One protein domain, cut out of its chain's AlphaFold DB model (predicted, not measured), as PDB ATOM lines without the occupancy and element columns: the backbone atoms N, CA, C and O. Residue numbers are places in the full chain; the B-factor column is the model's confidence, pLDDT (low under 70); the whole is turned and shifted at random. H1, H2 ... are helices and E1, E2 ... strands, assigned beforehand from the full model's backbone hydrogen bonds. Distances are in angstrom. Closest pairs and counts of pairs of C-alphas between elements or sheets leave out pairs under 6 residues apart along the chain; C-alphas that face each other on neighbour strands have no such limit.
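AT A GLANCE: This is residues 250 to 407 of the 407 residues of an uncharacterized protein of Halorhabdus utahensis (strain DSM 12940 / JCM 11049 / AX-2) (UniProt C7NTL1). What shape do these atoms make? A sheet of four strands, E1 to E4, curled like part of a barrel, makes one end of the domain, and the helices H3, H4, H5 and H6, their lines at shallow tilts from neighbour to neighbour, make the other, with H3 packed over E1. H1 grazes the sheet near E4, and H2 sits beside E1. What is it built of? The 158 printed residues hold four named strands, then six named helices; the sheet's order is E1 E2 E3 E4, antiparallel, and the class is mixed, with under half of the residues, 77, in named elements. The whole is compact, with a radius of gyration of the C-alphas of 15.9 A and spans of 47 by 32 by 32 A.

IN THESE COORDINATES: Where are the strands? E1, residues 250 to 256, begins at C-alpha (33.153, -19.077, 29.874) and is 19.0 A long; E2, residues 271 to 277, is 17.9 A. E3 is residues 282 to 285 and E4 residues 291 to 294. Where are the helices? H1 is residues 302 to 309, H2 334 to 337 and H3 347 to 353. H4, residues 360 to 373, is 20.2 A long, H5, residues 380 to 390, 14.8 A, and H6, residues 395 to 405, 15.3 A, ending at C-alpha (11.678, 0.360, 37.813).

HOW THE PARTS SIT: How is the sheet joined? E1 to E4 form a meander, each strand the antiparallel neighbour of the one before, in hairpins; N 253 and O 273 are 2.9 A apart, N 276 and O 284 2.9 A, and N 283 and O 293 2.8 A. Residues 324 to 325 and 338 to 339 also pair with E1, antiparallel. Which helices are on it? H3 lies over E1 at a height over the sheet of 8.9 A, with closest C-alphas Ala 252 and Val 348, 6.5 A apart. H2 is at the sheet's level, and H1 only grazes it with residues 305 to 309. What do the helices do? H3, the hub, touches H2 (Phe 336 and Ile 347, closest C-alphas, 5.3 A), H5 (Ile 347 and Glu 383, 7.1 A) and, with H4's residues 360 to 364 alone, H4 (Val 351 and Lys 360, 6.4 A), a helical hairpin. H6 is close to H5 but not clearly touching, with closest C-alphas Leu 389 and Ile 398 6.3 A apart. In H1, H3, H4, H5 and H6 every O i to N i+4 pair is within hydrogen-bond range; H2 is too short for one.

THE WHOLE: How large is it? The two C-alphas farthest apart, those of Leu 315 and Ala 404, are 47.7 A apart. Which links are long? The links E1 to E2 and H1 to H2 are long, and the printed part has no cut. Where is confidence low? The pLDDT is under 70 at residues 258 to 265, 298 to 305, 319, 372 to 378 and 406 to 407.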
ATOM      1  N   TYR A 250      32.787 -20.335  29.234       96.50
ATOM      2  CA  TYR A 250      33.153 -19.077  29.874       96.50
ATOM      3  C   TYR A 250      31.992 -18.490  30.672       96.50
ATOM      4  O   TYR A 250      30.814 -18.682  30.355       96.50
ATOM      5  N   GLY A 251      32.342 -17.704  31.686       96.88
ATOM      6  CA  GLY A 251      31.388 -16.911  32.435       96.88
ATOM      7  C   GLY A 251      32.005 -15.701  33.127       96.88
ATOM      8  O   GLY A 251      33.222 -15.510  33.136       96.88
ATOM      9  N   ALA A 252      31.143 -14.876  33.703       97.38
ATOM     10  CA  ALA A 252      31.500 -13.745  34.541       97.38
ATOM     11  C   ALA A 252      30.984 -14.002  35.954       97.38
ATOM     12  O   ALA A 252      29.778 -14.139  36.160       97.38
ATOM     13  N   ASP A 253      31.905 -14.089  36.909       95.50
ATOM     14  CA  ASP A 253      31.582 -14.178  38.327       95.50
ATOM     15  C   ASP A 253      31.753 -12.805  38.981       95.50
ATOM     16  O   ASP A 253      32.552 -11.977  38.531       95.50
ATOM     17  N   VAL A 254      31.022 -12.580  40.065       94.50
ATOM     18  CA  VAL A 254      31.261 -11.455  40.966       94.50
ATOM     19  C   VAL A 254      31.824 -12.045  42.243       94.50
ATOM     20  O   VAL A 254      31.102 -12.654  43.029       94.50
ATOM     21  N   GLY A 255      33.134 -11.926  42.400       89.88
ATOM     22  CA  GLY A 255      33.862 -12.448  43.539       89.88
ATOM     23  C   GLY A 255      34.043 -11.404  44.631       89.88
ATOM     24  O   GLY A 255      34.182 -10.217  44.351       89.88
ATOM     25  N   VAL A 256      34.096 -11.865  45.871       85.19
ATOM     26  CA  VAL A 256      34.499 -11.088  47.044       85.19
ATOM     27  C   VAL A 256      35.642 -11.833  47.713       85.19
ATOM     28  O   VAL A 256      35.688 -13.071  47.688       85.19
ATOM     29  N   HIS A 257      36.603 -11.096  48.265       81.44
ATOM     30  CA  HIS A 257      37.678 -11.725  49.015       81.44
ATOM     31  C   HIS A 257      37.097 -12.423  50.257       81.44
ATOM     32  O   HIS A 257      36.184 -11.877  50.877       81.44
ATOM     33  N   PRO A 258      37.590 -13.612  50.653       67.56
ATOM     34  CA  PRO A 258      37.037 -14.327  51.804       67.56
ATOM     35  C   PRO A 258      37.024 -13.520  53.105       67.56
ATOM     36  O   PRO A 258      36.097 -13.670  53.893       67.56
ATOM     37  N   ASP A 259      38.008 -12.639  53.289       66.88
ATOM     38  CA  ASP A 259      38.111 -11.771  54.471       66.88
ATOM     39  C   ASP A 259      37.157 -10.556  54.430       66.88
ATOM     40  O   ASP A 259      36.972  -9.895  55.449       66.88
ATOM     41  N   ASP A 260      36.549 -10.261  53.273       61.38
ATOM     42  CA  ASP A 260      35.690  -9.086  53.041       61.38
ATOM     43  C   ASP A 260      34.195  -9.460  52.937       61.38
ATOM     44  O   ASP A 260      33.352  -8.646  52.553       61.38
ATOM     45  N   ILE A 261      33.830 -10.702  53.274       59.28
ATOM     46  CA  ILE A 261      32.430 -11.137  53.263       59.28
ATOM     47  C   ILE A 261      31.674 -10.447  54.398       59.28
ATOM     48  O   ILE A 261      31.972 -10.627  55.575       59.28
ATOM     49  N   THR A 262      30.633  -9.698  54.039       49.78
ATOM     50  CA  THR A 262      29.712  -9.064  54.987       49.78
ATOM     51  C   THR A 262      28.262  -9.440  54.676       49.78
ATOM     52  O   THR A 262      27.974 -10.116  53.690       49.78
ATOM     53  N   SER A 263      27.325  -8.994  55.515       42.22
ATOM     54  CA  SER A 263      25.885  -9.223  55.343       42.22
ATOM     55  C   SER A 263      25.273  -8.569  54.097       42.22
ATOM     56  O   SER A 263      24.210  -8.960  53.613       42.22
ATOM     57  N   ILE A 264      25.925  -7.536  53.573       52.16
ATOM     58  CA  ILE A 264      25.495  -6.823  52.377       52.16
ATOM     59  C   ILE A 264      26.734  -6.632  51.524       52.16
ATOM     60  O   ILE A 264      27.630  -5.882  51.901       52.16
ATOM     61  N   PHE A 265      26.766  -7.272  50.360       68.19
ATOM     62  CA  PHE A 265      27.835  -7.052  49.398       68.19
ATOM     63  C   PHE A 265      27.831  -5.597  48.945       68.19
ATOM     64  O   PHE A 265      26.908  -5.155  48.261       68.19
ATOM     65  N   ARG A 266      28.839  -4.831  49.358       76.00
ATOM     66  CA  ARG A 266      28.981  -3.432  48.961       76.00
ATOM     67  C   ARG A 266      29.627  -3.368  47.595       76.00
ATOM     68  O   ARG A 266      30.527  -4.148  47.312       76.00
ATOM     69  N   ASN A 267      29.251  -2.374  46.797       82.06
ATOM     70  CA  ASN A 267      29.833  -2.178  45.468       82.06
ATOM     71  C   ASN A 267      31.373  -2.094  45.496       82.06
ATOM     72  O   ASN A 267      32.011  -2.549  44.555       82.06
ATOM     73  N   GLU A 268      31.960  -1.555  46.573       84.44
ATOM     74  CA  GLU A 268      33.414  -1.436  46.776       84.44
ATOM     75  C   GLU A 268      34.142  -2.778  46.981       84.44
ATOM     76  O   GLU A 268      35.316  -2.887  46.627       84.44
ATOM     77  N   ASP A 269      33.441  -3.798  47.482       84.31
ATOM     78  CA  ASP A 269      33.999  -5.124  47.788       84.31
ATOM     79  C   ASP A 269      33.801  -6.118  46.624       84.31
ATOM     80  O   ASP A 269      34.391  -7.201  46.600       84.31
ATOM     81  N   LEU A 270      32.956  -5.765  45.646       88.69
ATOM     82  CA  LEU A 270      32.616  -6.620  44.513       88.69
ATOM     83  C   LEU A 270      33.683  -6.558  43.417       88.69
ATOM     84  O   LEU A 270      33.898  -5.530  42.771       88.69
ATOM     85  N   GLN A 271      34.279  -7.707  43.117       92.75
ATOM     86  CA  GLN A 271      35.219  -7.871  42.018       92.75
ATOM     87  C   GLN A 271      34.586  -8.655  40.868       92.75
ATOM     88  O   GLN A 271      34.348  -9.857  40.969       92.75
ATOM     89  N   LEU A 272      34.401  -8.004  39.721       95.69
ATOM     90  CA  LEU A 272      34.089  -8.714  38.482       95.69
ATOM     91  C   LEU A 272      35.296  -9.562  38.049       95.69
ATOM     92  O   LEU A 272      36.401  -9.040  37.867       95.69
ATOM     93  N   VAL A 273      35.085 -10.861  37.839       94.94
ATOM     94  CA  VAL A 273      36.116 -11.784  37.351       94.94
ATOM     95  C   VAL A 273      35.584 -12.606  36.188       94.94
ATOM     96  O   VAL A 273      34.600 -13.332  36.300       94.94
ATOM     97  N   ARG A 274      36.287 -12.526  35.058       95.56
ATOM     98  CA  ARG A 274      36.033 -13.369  33.887       95.56
ATOM     99  C   ARG A 274      36.690 -14.730  34.103       95.56
ATOM    100  O   ARG A 274      37.884 -14.807  34.401       95.56
ATOM    101  N   VAL A 275      35.914 -15.797  33.967       96.88
ATOM    102  CA  VAL A 275      36.309 -17.166  34.317       96.88
ATOM    103  C   VAL A 275      35.950 -18.167  33.220       96.88
ATOM    104  O   VAL A 275      35.139 -17.885  32.339       96.88
ATOM    105  N   TYR A 276      36.544 -19.354  33.289       96.06
ATOM    106  CA  TYR A 276      36.065 -20.558  32.614       96.06
ATOM    107  C   TYR A 276      36.016 -21.724  33.605       96.06
ATOM    108  O   TYR A 276      36.769 -21.737  34.584       96.06
ATOM    109  N   VAL A 277      35.141 -22.697  33.351       94.12
ATOM    110  CA  VAL A 277      35.084 -23.951  34.123       94.12
ATOM    111  C   VAL A 277      36.148 -24.903  33.580       94.12
ATOM    112  O   VAL A 277      36.168 -25.171  32.382       94.12
ATOM    113  N   ASP A 278      37.050 -25.414  34.412       91.19
ATOM    114  CA  ASP A 278      38.031 -26.414  33.977       91.19
ATOM    115  C   ASP A 278      37.509 -27.863  34.071       91.19
ATOM    116  O   ASP A 278      36.391 -28.127  34.515       91.19
ATOM    117  N   ASP A 279      38.326 -28.829  33.639       88.00
ATOM    118  CA  ASP A 279      37.973 -30.259  33.632       88.00
ATOM    119  C   ASP A 279      37.731 -30.849  35.038       88.00
ATOM    120  O   ASP A 279      37.202 -31.959  35.165       88.00
ATOM    121  N   HIS A 280      38.138 -30.143  36.096       84.62
ATOM    122  CA  HIS A 280      37.942 -30.538  37.489       84.62
ATOM    123  C   HIS A 280      36.696 -29.905  38.115       84.62
ATOM    124  O   HIS A 280      36.305 -30.312  39.210       84.62
ATOM    125  N   GLY A 281      36.023 -29.004  37.394       83.75
ATOM    126  CA  GLY A 281      34.910 -28.224  37.921       83.75
ATOM    127  C   GLY A 281      35.376 -27.024  38.742       83.75
ATOM    128  O   GLY A 281      34.618 -26.543  39.584       83.75
ATOM    129  N   ASP A 282      36.596 -26.536  38.510       89.12
ATOM    130  CA  ASP A 282      37.102 -25.321  39.141       89.12
ATOM    131  C   ASP A 282      36.863 -24.121  38.221       89.12
ATOM    132  O   ASP A 282      37.030 -24.200  37.002       89.12
ATOM    133  N   LEU A 283      36.529 -22.975  38.808       93.62
ATOM    134  CA  LEU A 283      36.580 -21.700  38.110       93.62
ATOM    135  C   LEU A 283      38.019 -21.205  38.062       93.62
ATOM    136  O   LEU A 283      38.680 -20.976  39.083       93.62
ATOM    137  N   ARG A 284      38.489 -21.003  36.838       92.56
ATOM    138  CA  ARG A 284      39.811 -20.480  36.518       92.56
ATOM    139  C   ARG A 284      39.648 -19.117  35.868       92.56
ATOM    140  O   ARG A 284      38.785 -18.944  35.012       92.56
ATOM    141  N   ARG A 285      40.493 -18.153  36.230       93.44
ATOM    142  CA  ARG A 285      40.543 -16.853  35.556       93.44
ATOM    143  C   ARG A 285      40.781 -17.049  34.061       93.44
ATOM    144  O   ARG A 285      41.714 -17.756  33.672       93.44
ATOM    145  N   ALA A 286      39.970 -16.399  33.232       92.81
ATOM    146  CA  ALA A 286      40.137 -16.428  31.782       92.81
ATOM    147  C   ALA A 286      41.504 -15.849  31.366       92.81
ATOM    148  O   ALA A 286      42.138 -16.344  30.431       92.81
ATOM    149  N   ASP A 287      42.012 -14.868  32.118       88.44
ATOM    150  CA  ASP A 287      43.338 -14.287  31.946       88.44
ATOM    151  C   ASP A 287      44.412 -15.061  32.733       88.44
ATOM    152  O   ASP A 287      44.848 -14.710  33.826       88.44
ATOM    153  N   GLY A 288      44.896 -16.149  32.137       84.06
ATOM    154  CA  GLY A 288      46.084 -16.856  32.628       84.06
ATOM    155  C   GLY A 288      45.817 -18.066  33.523       84.06
ATOM    156  O   GLY A 288      46.778 -18.691  33.969       84.06
ATOM    157  N   GLY A 289      44.554 -18.446  33.740       88.69
ATOM    158  CA  GLY A 289      44.194 -19.746  34.315       88.69
ATOM    159  C   GLY A 289      44.462 -19.883  35.815       88.69
ATOM    160  O   GLY A 289      44.604 -20.999  36.319       88.69
ATOM    161  N   ALA A 290      44.563 -18.771  36.547       90.00
ATOM    162  CA  ALA A 290      44.680 -18.813  38.002       90.00
ATOM    163  C   ALA A 290      43.395 -19.376  38.630       90.00
ATOM    164  O   ALA A 290      42.295 -19.045  38.192       90.00
ATOM    165  N   PHE A 291      43.532 -20.217  39.654       88.56
ATOM    166  CA  PHE A 291      42.394 -20.745  40.409       88.56
ATOM    167  C   PHE A 291      41.649 -19.625  41.146       88.56
ATOM    168  O   PHE A 291      42.292 -18.831  41.833       88.56
ATOM    169  N   VAL A 292      40.318 -19.611  41.027       89.81
ATOM    170  CA  VAL A 292      39.425 -18.683  41.737       89.81
ATOM    171  C   VAL A 292      38.693 -19.411  42.863       89.81
ATOM    172  O   VAL A 292      38.874 -19.065  44.029       89.81
ATOM    173  N   ARG A 293      37.891 -20.427  42.518       91.38
ATOM    174  CA  ARG A 293      37.103 -21.257  43.446       91.38
ATOM    175  C   ARG A 293      36.581 -22.512  42.755       91.38
ATOM    176  O   ARG A 293      36.485 -22.538  41.534       91.38
ATOM    177  N   ASN A 294      36.137 -23.498  43.520       86.12
ATOM    178  CA  ASN A 294      35.413 -24.649  42.983       86.12
ATOM    179  C   ASN A 294      33.961 -24.280  42.642       86.12
ATOM    180  O   ASN A 294      33.343 -23.456  43.327       86.12
ATOM    181  N   VAL A 295      33.394 -24.941  41.633       88.00
ATOM    182  CA  VAL A 295      31.952 -24.926  41.353       88.00
ATOM    183  C   VAL A 295      31.248 -25.901  42.297       88.00
ATOM    184  O   VAL A 295      31.634 -27.068  42.409       88.00
ATOM    185  N   VAL A 296      30.194 -25.452  42.984       83.19
ATOM    186  CA  VAL A 296      29.525 -26.262  44.014       83.19
ATOM    187  C   VAL A 296      28.109 -26.650  43.603       83.19
ATOM    188  O   VAL A 296      27.173 -25.866  43.663       83.19
ATOM    189  N   SER A 297      27.932 -27.922  43.248       70.19
ATOM    190  CA  SER A 297      26.644 -28.477  42.799       70.19
ATOM    191  C   SER A 297      25.610 -28.683  43.899       70.19
ATOM    192  O   SER A 297      24.415 -28.756  43.617       70.19
ATOM    193  N   LYS A 298      26.058 -28.834  45.148       64.12
ATOM    194  CA  LYS A 298      25.173 -29.017  46.296       64.12
ATOM    195  C   LYS A 298      25.869 -28.665  47.600       64.12
ATOM    196  O   LYS A 298      26.935 -29.205  47.916       64.12
ATOM    197  N   ALA A 299      25.191 -27.868  48.405       60.53
ATOM    198  CA  ALA A 299      25.515 -27.641  49.801       60.53
ATOM    199  C   ALA A 299      24.232 -27.732  50.634       60.53
ATOM    200  O   ALA A 299      23.142 -27.479  50.124       60.53
ATOM    201  N   ALA A 300      24.354 -28.153  51.889       50.94
ATOM    202  CA  ALA A 300      23.254 -28.143  52.842       50.94
ATOM    203  C   ALA A 300      23.024 -26.742  53.431       50.94
ATOM    204  O   ALA A 300      21.915 -26.456  53.870       50.94
ATOM    205  N   ASN A 301      24.054 -25.890  53.440       55.06
ATOM    206  CA  ASN A 301      24.019 -24.511  53.925       55.06
ATOM    207  C   ASN A 301      25.169 -23.676  53.321       55.06
ATOM    208  O   ASN A 301      26.057 -24.214  52.656       55.06
ATOM    209  N   ASP A 302      25.169 -22.369  53.584       60.31
ATOM    210  CA  ASP A 302      26.134 -21.399  53.039       60.31
ATOM    211  C   ASP A 302      27.570 -21.673  53.481       60.31
ATOM    212  O   ASP A 302      28.507 -21.517  52.703       60.31
ATOM    213  N   LYS A 303      27.754 -22.148  54.714       60.97
ATOM    214  CA  LYS A 303      29.071 -22.491  55.256       60.97
ATOM    215  C   LYS A 303      29.682 -23.669  54.512       60.97
ATOM    216  O   LYS A 303      30.843 -23.615  54.117       60.97
ATOM    217  N   GLU A 304      28.903 -24.723  54.278       64.69
ATOM    218  CA  GLU A 304      29.335 -25.862  53.472       64.69
ATOM    219  C   GLU A 304      29.563 -25.441  52.013       64.69
ATOM    220  O   GLU A 304      30.496 -25.931  51.382       64.69
ATOM    221  N   LEU A 305      28.756 -24.514  51.486       69.69
ATOM    222  CA  LEU A 305      28.921 -23.959  50.143       69.69
ATOM    223  C   LEU A 305      30.275 -23.247  50.011       69.69
ATOM    224  O   LEU A 305      31.083 -23.631  49.167       69.69
ATOM    225  N   VAL A 306      30.570 -22.299  50.905       71.31
ATOM    226  CA  VAL A 306      31.841 -21.558  50.959       71.31
ATOM    227  C   VAL A 306      33.031 -22.489  51.214       71.31
ATOM    228  O   VAL A 306      34.040 -22.423  50.511       71.31
ATOM    229  N   GLN A 307      32.916 -23.418  52.167       71.69
ATOM    230  CA  GLN A 307      33.970 -24.400  52.431       71.69
ATOM    231  C   GLN A 307      34.251 -25.267  51.206       71.69
ATOM    232  O   GLN A 307      35.412 -25.530  50.905       71.69
ATOM    233  N   LYS A 308      33.216 -25.700  50.479       76.19
ATOM    234  CA  LYS A 308      33.382 -26.478  49.247       76.19
ATOM    235  C   LYS A 308      33.995 -25.658  48.121       76.19
ATOM    236  O   LYS A 308      34.766 -26.230  47.357       76.19
ATOM    237  N   MET A 309      33.723 -24.356  48.042       82.50
ATOM    238  CA  MET A 309      34.357 -23.453  47.071       82.50
ATOM    239  C   MET A 309      35.862 -23.327  47.272       82.50
ATOM    240  O   MET A 309      36.601 -23.221  46.297       82.50
ATOM    241  N   LEU A 310      36.317 -23.376  48.522       79.38
ATOM    242  CA  LEU A 310      37.728 -23.245  48.886       79.38
ATOM    243  C   LEU A 310      38.337 -24.567  49.385       79.38
ATOM    244  O   LEU A 310      39.383 -24.579  50.031       79.38
ATOM    245  N   ALA A 311      37.703 -25.701  49.090       73.75
ATOM    246  CA  ALA A 311      38.240 -27.020  49.404       73.75
ATOM    247  C   ALA A 311      39.259 -27.463  48.347       73.75
ATOM    248  O   ALA A 311      39.196 -27.049  47.198       73.75
ATOM    249  N   ASN A 312      40.168 -28.373  48.710       74.00
ATOM    250  CA  ASN A 312      41.076 -29.040  47.760       74.00
ATOM    251  C   ASN A 312      41.848 -28.086  46.828       74.00
ATOM    252  O   ASN A 312      42.118 -28.429  45.680       74.00
ATOM    253  N   ILE A 313      42.207 -26.906  47.342       76.69
ATOM    254  CA  ILE A 313      42.822 -25.836  46.560       76.69
ATOM    255  C   ILE A 313      44.087 -26.352  45.848       76.69
ATOM    256  O   ILE A 313      44.974 -26.907  46.513       76.69
ATOM    257  N   PRO A 314      44.212 -26.148  44.523       72.12
ATOM    258  CA  PRO A 314      45.398 -26.543  43.776       72.12
ATOM    259  C   PRO A 314      46.677 -25.889  44.316       72.12
ATOM    260  O   PRO A 314      46.679 -24.726  44.721       72.12
ATOM    261  N   LEU A 315      47.795 -26.623  44.303       70.25
ATOM    262  CA  LEU A 315      49.076 -26.160  44.865       70.25
ATOM    263  C   LEU A 315      49.627 -24.907  44.167       70.25
ATOM    264  O   LEU A 315      50.416 -24.174  44.756       70.25
ATOM    265  N   GLU A 316      49.239 -24.678  42.914       72.00
ATOM    266  CA  GLU A 316      49.597 -23.501  42.125       72.00
ATOM    267  C   GLU A 316      48.709 -22.271  42.392       72.00
ATOM    268  O   GLU A 316      48.946 -21.218  41.803       72.00
ATOM    269  N   SER A 317      47.690 -22.386  43.253       73.50
ATOM    270  CA  SER A 317      46.763 -21.296  43.572       73.50
ATOM    271  C   SER A 317      47.439 -20.172  44.364       73.50
ATOM    272  O   SER A 317      48.070 -20.412  45.395       73.50
ATOM    273  N   ASN A 318      47.230 -18.932  43.915       75.50
ATOM    274  CA  ASN A 318      47.565 -17.721  44.660       75.50
ATOM    275  C   ASN A 318      46.430 -17.374  45.636       75.50
ATOM    276  O   ASN A 318      45.281 -17.315  45.211       75.50
ATOM    277  N   GLU A 319      46.746 -17.114  46.907       69.31
ATOM    278  CA  GLU A 319      45.767 -16.720  47.933       69.31
ATOM    279  C   GLU A 319      44.988 -15.462  47.548       69.31
ATOM    280  O   GLU A 319      43.766 -15.478  47.606       69.31
ATOM    281  N   GLU A 320      45.666 -14.444  47.016       71.88
ATOM    282  CA  GLU A 320      45.039 -13.180  46.594       71.88
ATOM    283  C   GLU A 320      44.115 -13.329  45.371       71.88
ATOM    284  O   GLU A 320      43.361 -12.420  45.037       71.88
ATOM    285  N   ALA A 321      44.196 -14.454  44.652       73.56
ATOM    286  CA  ALA A 321      43.345 -14.723  43.493       73.56
ATOM    287  C   ALA A 321      42.068 -15.500  43.856       73.56
ATOM    288  O   ALA A 321      41.203 -15.654  42.989       73.56
ATOM    289  N   ARG A 322      41.966 -15.995  45.098       82.12
ATOM    290  CA  ARG A 322      40.828 -16.777  45.589       82.12
ATOM    291  C   ARG A 322      39.689 -15.845  45.955       82.12
ATOM    292  O   ARG A 322      39.892 -14.872  46.672       82.12
ATOM    293  N   LEU A 323      38.495 -16.174  45.487       85.94
ATOM    294  CA  LEU A 323      37.302 -15.372  45.725       85.94
ATOM    295  C   LEU A 323      36.121 -16.282  46.027       85.94
ATOM    296  O   LEU A 323      36.066 -17.425  45.575       85.94
ATOM    297  N   ILE A 324      35.153 -15.753  46.758       86.69
ATOM    298  CA  ILE A 324      33.854 -16.385  46.971       86.69
ATOM    299  C   ILE A 324      32.834 -15.642  46.117       86.69
ATOM    300  O   ILE A 324      32.891 -14.421  46.007       86.69
ATOM    301  N   SER A 325      31.929 -16.376  45.474       89.19
ATOM    302  CA  SER A 325      30.939 -15.754  44.597       89.19
ATOM    303  C   SER A 325      29.850 -15.061  45.408       89.19
ATOM    304  O   SER A 325      29.206 -15.678  46.255       89.19
ATOM    305  N   ALA A 326      29.606 -13.793  45.093       86.88
ATOM    306  CA  ALA A 326      28.430 -13.064  45.541       86.88
ATOM    307  C   ALA A 326      27.154 -13.547  44.832       86.88
ATOM    308  O   ALA A 326      26.058 -13.270  45.295       86.88
ATOM    309  N   LEU A 327      27.259 -14.300  43.730       88.06
ATOM    310  CA  LEU A 327      26.125 -14.697  42.885       88.06
ATOM    311  C   LEU A 327      25.410 -15.975  43.358       88.06
ATOM    312  O   LEU A 327      24.625 -16.560  42.614       88.06
ATOM    313  N   LEU A 328      25.678 -16.429  44.584       80.00
ATOM    314  CA  LEU A 328      25.124 -17.659  45.157       80.00
ATOM    315  C   LEU A 328      23.725 -17.436  45.713       80.00
ATOM    316  O   LEU A 328      23.480 -17.491  46.919       80.00
ATOM    317  N   HIS A 329      22.804 -17.179  44.797       74.69
ATOM    318  CA  HIS A 329      21.430 -16.842  45.102       74.69
ATOM    319  C   HIS A 329      20.495 -17.545  44.117       74.69
ATOM    320  O   HIS A 329      20.761 -17.568  42.920       74.69
ATOM    321  N   GLU A 330      19.398 -18.119  44.615       72.69
ATOM    322  CA  GLU A 330      18.472 -18.927  43.801       72.69
ATOM    323  C   GLU A 330      17.844 -18.139  42.649       72.69
ATOM    324  O   GLU A 330      17.689 -18.663  41.551       72.69
ATOM    325  N   ALA A 331      17.593 -16.849  42.884       77.88
ATOM    326  CA  ALA A 331      17.083 -15.945  41.866       77.88
ATOM    327  C   ALA A 331      18.065 -15.689  40.710       77.88
ATOM    328  O   ALA A 331      17.636 -15.191  39.679       77.88
ATOM    329  N   ILE A 332      19.367 -15.979  40.846       83.44
ATOM    330  CA  ILE A 332      20.356 -15.700  39.793       83.44
ATOM    331  C   ILE A 332      20.409 -16.882  38.816       83.44
ATOM    332  O   ILE A 332      20.956 -17.938  39.146       83.44
ATOM    333  N   PRO A 333      19.891 -16.741  37.580       85.25
ATOM    334  CA  PRO A 333      19.872 -17.849  36.642       85.25
ATOM    335  C   PRO A 333      21.259 -18.069  36.015       85.25
ATOM    336  O   PRO A 333      22.001 -17.110  35.786       85.25
ATOM    337  N   PRO A 334      21.593 -19.299  35.578       88.19
ATOM    338  CA  PRO A 334      22.849 -19.572  34.872       88.19
ATOM    339  C   PRO A 334      23.093 -18.712  33.623       88.19
ATOM    340  O   PRO A 334      24.233 -18.477  33.229       88.19
ATOM    341  N   ALA A 335      22.026 -18.225  32.989       89.12
ATOM    342  CA  ALA A 335      22.129 -17.347  31.831       89.12
ATOM    343  C   ALA A 335      22.746 -15.974  32.162       89.12
ATOM    344  O   ALA A 335      23.308 -15.350  31.270       89.12
ATOM    345  N   PHE A 336      22.681 -15.512  33.418       91.44
ATOM    346  CA  PHE A 336      23.301 -14.246  33.828       91.44
ATOM    347  C   PHE A 336      24.824 -14.339  33.857       91.44
ATOM    348  O   PHE A 336      25.494 -13.357  33.546       91.44
ATOM    349  N   VAL A 337      25.357 -15.506  34.235       93.56
ATOM    350  CA  VAL A 337      26.800 -15.710  34.406       93.56
ATOM    351  C   VAL A 337      27.483 -16.205  33.141       93.56
ATOM    352  O   VAL A 337      28.687 -16.027  33.012       93.56
ATOM    353  N   ARG A 338      26.754 -16.812  32.199       94.44
ATOM    354  CA  ARG A 338      27.328 -17.379  30.970       94.44
ATOM    355  C   ARG A 338      27.877 -16.288  30.045       94.44
ATOM    356  O   ARG A 338      27.267 -15.233  29.895       94.44
ATOM    357  N   LEU A 339      29.013 -16.569  29.412       94.75
ATOM    358  CA  LEU A 339      29.599 -15.763  28.345       94.75
ATOM    359  C   LEU A 339      29.798 -16.621  27.090       94.75
ATOM    360  O   LEU A 339      30.230 -17.770  27.189       94.75
ATOM    361  N   ASP A 340      29.542 -16.045  25.915       91.44
ATOM    362  CA  ASP A 340      29.831 -16.696  24.627       91.44
ATOM    363  C   ASP A 340      31.346 -16.735  24.323       91.44
ATOM    364  O   ASP A 340      31.830 -17.610  23.595       91.44
ATOM    365  N   GLY A 341      32.112 -15.835  24.941       90.81
ATOM    366  CA  GLY A 341      33.554 -15.696  24.795       90.81
ATOM    367  C   GLY A 341      34.181 -14.915  25.956       90.81
ATOM    368  O   GLY A 341      33.484 -14.229  26.703       90.81
ATOM    369  N   PRO A 342      35.512 -14.995  26.136       89.12
ATOM    370  CA  PRO A 342      36.189 -14.451  27.315       89.12
ATOM    371  C   PRO A 342      36.056 -12.933  27.463       89.12
ATOM    372  O   PRO A 342      36.096 -12.456  28.591       89.12
ATOM    373  N   ASP A 343      35.861 -12.197  26.366       90.56
ATOM    374  CA  ASP A 343      35.759 -10.730  26.341       90.56
ATOM    375  C   ASP A 343      34.326 -10.223  26.096       90.56
ATOM    376  O   ASP A 343      34.106  -9.015  26.056       90.56
ATOM    377  N   ASP A 344      33.348 -11.122  25.953       93.31
ATOM    378  CA  ASP A 344      31.965 -10.744  25.642       93.31
ATOM    379  C   ASP A 344      31.247 -10.142  26.862       93.31
ATOM    380  O   ASP A 344      31.736 -10.205  27.995       93.31
ATOM    381  N   GLU A 345      30.087  -9.534  26.636       92.00
ATOM    382  CA  GLU A 345      29.248  -8.956  27.685       92.00
ATOM    383  C   GLU A 345      28.040  -9.849  27.986       92.00
ATOM    384  O   GLU A 345      27.445 -10.460  27.101       92.00
ATOM    385  N   ASN A 346      27.659  -9.883  29.256       91.62
ATOM    386  CA  ASN A 346      26.406 -10.427  29.766       91.62
ATOM    387  C   ASN A 346      25.824  -9.503  30.850       91.62
ATOM    388  O   ASN A 346      26.408  -8.472  31.197       91.62
ATOM    389  N   ILE A 347      24.687  -9.893  31.423       91.75
ATOM    390  CA  ILE A 347      23.996  -9.122  32.469       91.75
ATOM    391  C   ILE A 347      24.923  -8.794  33.646       91.75
ATOM    392  O   ILE A 347      24.977  -7.639  34.062       91.75
ATOM    393  N   VAL A 348      25.698  -9.769  34.138       94.69
ATOM    394  CA  VAL A 348      26.636  -9.555  35.251       94.69
ATOM    395  C   VAL A 348      27.678  -8.497  34.903       94.69
ATOM    396  O   VAL A 348      27.855  -7.544  35.656       94.69
ATOM    397  N   THR A 349      28.345  -8.620  33.751       95.44
ATOM    398  CA  THR A 349      29.371  -7.647  33.343       95.44
ATOM    399  C   THR A 349      28.795  -6.243  33.181       95.44
ATOM    400  O   THR A 349      29.432  -5.283  33.595       95.44
ATOM    401  N   ARG A 350      27.571  -6.128  32.650       93.94
ATOM    402  CA  ARG A 350      26.913  -4.846  32.394       93.94
ATOM    403  C   ARG A 350      26.484  -4.155  33.683       93.94
ATOM    404  O   ARG A 350      26.741  -2.970  33.835       93.94
ATOM    405  N   VAL A 351      25.895  -4.887  34.631       92.81
ATOM    406  CA  VAL A 351      25.549  -4.333  35.953       92.81
ATOM    407  C   VAL A 351      26.805  -3.908  36.715       92.81
ATOM    408  O   VAL A 351      26.822  -2.862  37.361       92.81
ATOM    409  N   MET A 352      27.884  -4.687  36.610       94.44
ATOM    410  CA  MET A 352      29.148  -4.343  37.257       94.44
ATOM    411  C   MET A 352      29.814  -3.092  36.670       94.44
ATOM    412  O   MET A 352      30.532  -2.423  37.413       94.44
ATOM    413  N   ASP A 353      29.538  -2.738  35.412       93.25
ATOM    414  CA  ASP A 353      30.079  -1.545  34.739       93.25
ATOM    415  C   ASP A 353      29.278  -0.255  35.011       93.25
ATOM    416  O   ASP A 353      29.763   0.838  34.734       93.25
ATOM    417  N   LEU A 354      28.075  -0.350  35.600       89.69
ATOM    418  CA  LEU A 354      27.264   0.827  35.947       89.69
ATOM    419  C   LEU A 354      27.971   1.713  36.988       89.69
ATOM    420  O   LEU A 354      28.464   1.214  38.000       89.69
ATOM    421  N   ASP A 355      27.978   3.028  36.784       86.69
ATOM    422  CA  ASP A 355      28.508   4.001  37.751       86.69
ATOM    423  C   ASP A 355      27.368   4.524  38.637       86.69
ATOM    424  O   ASP A 355      26.724   5.516  38.312       86.69
ATOM    425  N   VAL A 356      27.051   3.767  39.695       84.19
ATOM    426  CA  VAL A 356      25.839   3.926  40.521       84.19
ATOM    427  C   VAL A 356      26.122   3.720  42.006       84.19
ATOM    428  O   VAL A 356      26.957   2.881  42.376       84.19
ATOM    429  N   GLU A 357      25.390   4.438  42.863       80.94
ATOM    430  CA  GLU A 357      25.401   4.202  44.312       80.94
ATOM    431  C   GLU A 357      24.501   3.018  44.701       80.94
ATOM    432  O   GLU A 357      24.773   2.342  45.701       80.94
ATOM    433  N   THR A 358      23.492   2.700  43.879       78.88
ATOM    434  CA  THR A 358      22.613   1.540  44.065       78.88
ATOM    435  C   THR A 358      23.415   0.250  44.202       78.88
ATOM    436  O   THR A 358      24.365  -0.017  43.459       78.88
ATOM    437  N   ASN A 359      23.014  -0.601  45.147       80.69
ATOM    438  CA  ASN A 359      23.690  -1.862  45.406       80.69
ATOM    439  C   ASN A 359      23.580  -2.823  44.203       80.69
ATOM    440  O   ASN A 359      22.512  -3.355  43.894       80.69
ATOM    441  N   LYS A 360      24.714  -3.093  43.548       86.25
ATOM    442  CA  LYS A 360      24.799  -3.910  42.327       86.25
ATOM    443  C   LYS A 360      24.426  -5.371  42.555       86.25
ATOM    444  O   LYS A 360      23.866  -6.003  41.664       86.25
ATOM    445  N   TYR A 361      24.706  -5.913  43.741       85.44
ATOM    446  CA  TYR A 361      24.286  -7.268  44.092       85.44
ATOM    447  C   TYR A 361      22.760  -7.356  44.234       85.44
ATOM    448  O   TYR A 361      22.151  -8.248  43.646       85.44
ATOM    449  N   GLN A 362      22.134  -6.416  44.949       81.50
ATOM    450  CA  GLN A 362      20.672  -6.367  45.073       81.50
ATOM    451  C   GLN A 362      20.007  -6.190  43.708       81.50
ATOM    452  O   GLN A 362      19.069  -6.917  43.401       81.50
ATOM    453  N   LEU A 363      20.554  -5.324  42.850       79.94
ATOM    454  CA  LEU A 363      20.081  -5.169  41.477       79.94
ATOM    455  C   LEU A 363      20.128  -6.489  40.691       79.94
ATOM    456  O   LEU A 363      19.151  -6.851  40.040       79.94
ATOM    457  N   LEU A 364      21.232  -7.242  40.764       86.38
ATOM    458  CA  LEU A 364      21.337  -8.553  40.112       86.38
ATOM    459  C   LEU A 364      20.286  -9.542  40.630       86.38
ATOM    460  O   LEU A 364      19.704 -10.277  39.831       86.38
ATOM    461  N   VAL A 365      20.025  -9.551  41.940       82.25
ATOM    462  CA  VAL A 365      19.003 -10.413  42.554       82.25
ATOM    463  C   VAL A 365      17.602 -10.029  42.083       82.25
ATOM    464  O   VAL A 365      16.877 -10.912  41.623       82.25
ATOM    465  N   SER A 366      17.238  -8.745  42.117       76.81
ATOM    466  CA  SER A 366      15.919  -8.270  41.674       76.81
ATOM    467  C   SER A 366      15.679  -8.544  40.189       76.81
ATOM    468  O   SER A 366      14.615  -9.032  39.803       76.81
ATOM    469  N   LEU A 367      16.698  -8.337  39.344       80.00
ATOM    470  CA  LEU A 367      16.646  -8.719  37.930       80.00
ATOM    471  C   LEU A 367      16.411 -10.223  37.757       80.00
ATOM    472  O   LEU A 367      15.656 -10.629  36.877       80.00
ATOM    473  N   GLY A 368      17.042 -11.048  38.591       76.19
ATOM    474  CA  GLY A 368      16.849 -12.494  38.612       76.19
ATOM    475  C   GLY A 368      15.421 -12.911  38.986       76.19
ATOM    476  O   GLY A 368      14.795 -13.691  38.264       76.19
ATOM    477  N   GLN A 369      14.868 -12.323  40.051       75.94
ATOM    478  CA  GLN A 369      13.493 -12.571  40.509       75.94
ATOM    479  C   GLN A 369      12.462 -12.202  39.435       75.94
ATOM    480  O   GLN A 369      11.545 -12.977  39.159       75.94
ATOM    481  N   ALA A 370      12.664 -11.077  38.743       70.06
ATOM    482  CA  ALA A 370      11.798 -10.661  37.642       70.06
ATOM    483  C   ALA A 370      11.751 -11.689  36.489       70.06
ATOM    484  O   ALA A 370      10.705 -11.860  35.853       70.06
ATOM    485  N   VAL A 371      12.848 -12.414  36.220       70.12
ATOM    486  CA  VAL A 371      12.865 -13.503  35.219       70.12
ATOM    487  C   VAL A 371      12.026 -14.696  35.676       70.12
ATOM    488  O   VAL A 371      11.315 -15.297  34.859       70.12
ATOM    489  N   GLU A 372      12.113 -15.047  36.959       65.38
ATOM    490  CA  GLU A 372      11.433 -16.203  37.547       65.38
ATOM    491  C   GLU A 372       9.911 -15.991  37.621       65.38
ATOM    492  O   GLU A 372       9.141 -16.820  37.122       65.38
ATOM    493  N   GLU A 373       9.468 -14.842  38.143       60.12
ATOM    494  CA  GLU A 373       8.046 -14.505  38.317       60.12
ATOM    495  C   GLU A 373       7.291 -14.400  36.990       60.12
ATOM    496  O   GLU A 373       6.136 -14.821  36.860       60.12
ATOM    497  N   ALA A 374       7.955 -13.881  35.961       54.78
ATOM    498  CA  ALA A 374       7.338 -13.657  34.667       54.78
ATOM    499  C   ALA A 374       7.172 -14.935  33.822       54.78
ATOM    500  O   ALA A 374       6.744 -14.854  32.668       54.78
ATOM    501  N   SER A 375       7.501 -16.120  34.364       53.28
ATOM    502  CA  SER A 375       7.505 -17.392  33.622       53.28
ATOM    503  C   SER A 375       8.262 -17.273  32.287       53.28
ATOM    504  O   SER A 375       7.826 -17.799  31.259       53.28
ATOM    505  N   GLY A 376       9.388 -16.546  32.303       49.66
ATOM    506  CA  GLY A 376      10.200 -16.268  31.123       49.66
ATOM    507  C   GLY A 376       9.838 -14.987  30.368       49.66
ATOM    508  O   GLY A 376       9.784 -15.018  29.134       49.66
ATOM    509  N   GLU A 377       9.668 -13.843  31.049       54.03
ATOM    510  CA  GLU A 377       9.970 -12.591  30.346       54.03
ATOM    511  C   GLU A 377      11.413 -12.692  29.837       54.03
ATOM    512  O   GLU A 377      12.323 -12.986  30.613       54.03
ATOM    513  N   PRO A 378      11.623 -12.597  28.512       66.12
ATOM    514  CA  PRO A 378      12.882 -13.002  27.925       66.12
ATOM    515  C   PRO A 378      13.942 -12.039  28.430       66.12
ATOM    516  O   PRO A 378      13.715 -10.836  28.396       66.12
ATOM    517  N   ILE A 379      15.088 -12.573  28.839       71.12
ATOM    518  CA  ILE A 379      16.352 -11.868  29.101       71.12
ATOM    519  C   ILE A 379      16.520 -10.586  28.254       71.12
ATOM    520  O   ILE A 379      16.924  -9.564  28.786       71.12
ATOM    521  N   ALA A 380      16.063 -10.587  26.998       74.12
ATOM    522  CA  ALA A 380      15.903  -9.420  26.124       74.12
ATOM    523  C   ALA A 380      15.270  -8.148  26.747       74.12
ATOM    524  O   ALA A 380      15.623  -7.041  26.354       74.12
ATOM    525  N   LYS A 381      14.313  -8.252  27.677       74.94
ATOM    526  CA  LYS A 381      13.746  -7.089  28.382       74.94
ATOM    527  C   LYS A 381      14.712  -6.525  29.416       74.94
ATOM    528  O   LYS A 381      14.812  -5.309  29.527       74.94
ATOM    529  N   ILE A 382      15.429  -7.394  30.126       81.62
ATOM    530  CA  ILE A 382      16.500  -6.991  31.043       81.62
ATOM    531  C   ILE A 382      17.637  -6.368  30.244       81.62
ATOM    532  O   ILE A 382      18.103  -5.291  30.587       81.62
ATOM    533  N   GLU A 383      18.022  -6.981  29.127       81.94
ATOM    534  CA  GLU A 383      19.005  -6.412  28.205       81.94
ATOM    535  C   GLU A 383      18.559  -5.034  27.704       81.94
ATOM    536  O   GLU A 383      19.346  -4.100  27.759       81.94
ATOM    537  N   SER A 384      17.286  -4.863  27.333       82.44
ATOM    538  CA  SER A 384      16.742  -3.561  26.925       82.44
ATOM    539  C   SER A 384      16.704  -2.529  28.062       82.44
ATOM    540  O   SER A 384      16.857  -1.333  27.800       82.44
ATOM    541  N   ALA A 385      16.473  -2.953  29.306       84.00
ATOM    542  CA  ALA A 385      16.550  -2.083  30.478       84.00
ATOM    543  C   ALA A 385      17.997  -1.632  30.716       84.00
ATOM    544  O   ALA A 385      18.256  -0.440  30.856       84.00
ATOM    545  N   LEU A 386      18.952  -2.562  30.655       86.00
ATOM    546  CA  LEU A 386      20.377  -2.257  30.749       86.00
ATOM    547  C   LEU A 386      20.866  -1.404  29.568       86.00
ATOM    548  O   LEU A 386      21.783  -0.608  29.744       86.00
ATOM    549  N   ASP A 387      20.285  -1.548  28.371       86.75
ATOM    550  CA  ASP A 387      20.590  -0.689  27.215       86.75
ATOM    551  C   ASP A 387      20.158   0.748  27.509       86.75
ATOM    552  O   ASP A 387      20.899   1.685  27.234       86.75
ATOM    553  N   THR A 388      18.988   0.914  28.135       85.00
ATOM    554  CA  THR A 388      18.486   2.229  28.553       85.00
ATOM    555  C   THR A 388      19.413   2.858  29.589       85.00
ATOM    556  O   THR A 388      19.769   4.022  29.445       85.00
ATOM    557  N   LEU A 389      19.855   2.088  30.590       86.00
ATOM    558  CA  LEU A 389      20.788   2.575  31.610       86.00
ATOM    559  C   LEU A 389      22.145   2.979  31.023       86.00
ATOM    560  O   LEU A 389      22.697   3.999  31.417       86.00
ATOM    561  N   ALA A 390      22.658   2.225  30.049       83.56
ATOM    562  CA  ALA A 390      23.927   2.534  29.390       83.56
ATOM    563  C   ALA A 390      23.883   3.821  28.538       83.56
ATOM    564  O   ALA A 390      24.930   4.392  28.235       83.56
ATOM    565  N   GLU A 391      22.695   4.276  28.128       85.81
ATOM    566  CA  GLU A 391      22.503   5.537  27.397       85.81
ATOM    567  C   GLU A 391      22.384   6.763  28.322       85.81
ATOM    568  O   GLU A 391      22.411   7.899  27.840       85.81
ATOM    569  N   MET A 392      22.240   6.557  29.634       85.31
ATOM    570  CA  MET A 392      22.116   7.629  30.621       85.31
ATOM    571  C   MET A 392      23.505   8.114  31.058       85.31
ATOM    572  O   MET A 392      24.414   7.320  31.280       85.31
ATOM    573  N   GLU A 393      23.684   9.435  31.155       78.19
ATOM    574  CA  GLU A 393      24.984  10.052  31.487       78.19
ATOM    575  C   GLU A 393      25.085  10.529  32.948       78.19
ATOM    576  O   GLU A 393      26.186  10.832  33.406       78.19
ATOM    577  N   ASP A 394      23.963  10.631  33.670       82.56
ATOM    578  CA  ASP A 394      23.904  11.150  35.042       82.56
ATOM    579  C   ASP A 394      23.629  10.017  36.041       82.56
ATOM    580  O   ASP A 394      22.608   9.335  35.946       82.56
ATOM    581  N   ALA A 395      24.550   9.819  36.988       76.88
ATOM    582  CA  ALA A 395      24.470   8.764  37.994       76.88
ATOM    583  C   ALA A 395      23.232   8.898  38.902       76.88
ATOM    584  O   ALA A 395      22.593   7.889  39.192       76.88
ATOM    585  N   GLU A 396      22.826  10.121  39.275       77.56
ATOM    586  CA  GLU A 396      21.637  10.334  40.120       77.56
ATOM    587  C   GLU A 396      20.345   9.961  39.370       77.56
ATOM    588  O   GLU A 396      19.412   9.398  39.956       77.56
ATOM    589  N   ASP A 397      20.295  10.230  38.060       80.62
ATOM    590  CA  ASP A 397      19.170   9.837  37.205       80.62
ATOM    591  C   ASP A 397      19.129   8.313  37.001       80.62
ATOM    592  O   ASP A 397      18.041   7.732  36.958       80.62
ATOM    593  N   ILE A 398      20.295   7.662  36.887       79.06
ATOM    594  CA  ILE A 398      20.407   6.199  36.785       79.06
ATOM    595  C   ILE A 398      19.913   5.540  38.077       79.06
ATOM    596  O   ILE A 398      19.051   4.664  38.004       79.06
ATOM    597  N   ASP A 399      20.401   5.980  39.240       73.44
ATOM    598  CA  ASP A 399      19.994   5.454  40.549       73.44
ATOM    599  C   ASP A 399      18.481   5.606  40.759       73.44
ATOM    600  O   ASP A 399      17.779   4.627  41.019       73.44
ATOM    601  N   SER A 400      17.944   6.804  40.501       76.69
ATOM    602  CA  SER A 400      16.503   7.070  40.598       76.69
ATOM    603  C   SER A 400      15.671   6.191  39.656       76.69
ATOM    604  O   SER A 400      14.540   5.813  39.972       76.69
ATOM    605  N   TRP A 401      16.192   5.881  38.465       81.31
ATOM    606  CA  TRP A 401      15.502   5.018  37.512       81.31
ATOM    607  C   TRP A 401      15.533   3.552  37.948       81.31
ATOM    608  O   TRP A 401      14.509   2.875  37.819       81.31
ATOM    609  N   ILE A 402      16.665   3.075  38.475       72.69
ATOM    610  CA  ILE A 402      16.807   1.715  39.005       72.69
ATOM    611  C   ILE A 402      15.832   1.507  40.167       72.69
ATOM    612  O   ILE A 402      15.035   0.572  40.108       72.69
ATOM    613  N   GLU A 403      15.824   2.408  41.151       71.38
ATOM    614  CA  GLU A 403      14.924   2.336  42.313       71.38
ATOM    615  C   GLU A 403      13.440   2.352  41.931       71.38
ATOM    616  O   GLU A 403      12.617   1.755  42.610       71.38
ATOM    617  N   ALA A 404      13.070   3.048  40.855       72.00
ATOM    618  CA  ALA A 404      11.671   3.170  40.456       72.00
ATOM    619  C   ALA A 404      11.168   2.027  39.557       72.00
ATOM    620  O   ALA A 404       9.951   1.865  39.415       72.00
ATOM    621  N   ASN A 405      12.063   1.306  38.870       70.81
ATOM    622  CA  ASN A 405      11.678   0.360  37.813       70.81
ATOM    623  C   ASN A 405      12.201  -1.066  38.015       70.81
ATOM    624  O   ASN A 405      11.646  -1.974  37.395       70.81
ATOM    625  N   LEU A 406      13.266  -1.262  38.796       69.69
ATOM    626  CA  LEU A 406      13.970  -2.545  38.922       69.69
ATOM    627  C   LEU A 406      14.151  -3.026  40.369       69.69
ATOM    628  O   LEU A 406      14.460  -4.203  40.557       69.69
ATOM    629  N   LEU A 407      13.981  -2.142  41.354       65.69
ATOM    630  CA  LEU A 407      13.897  -2.451  42.784       65.69
ATOM    631  C   LEU A 407      12.478  -2.143  43.276       65.69
ATOM    632  O   LEU A 407      12.049  -2.827  44.231       65.69
TER     633      LEU A 407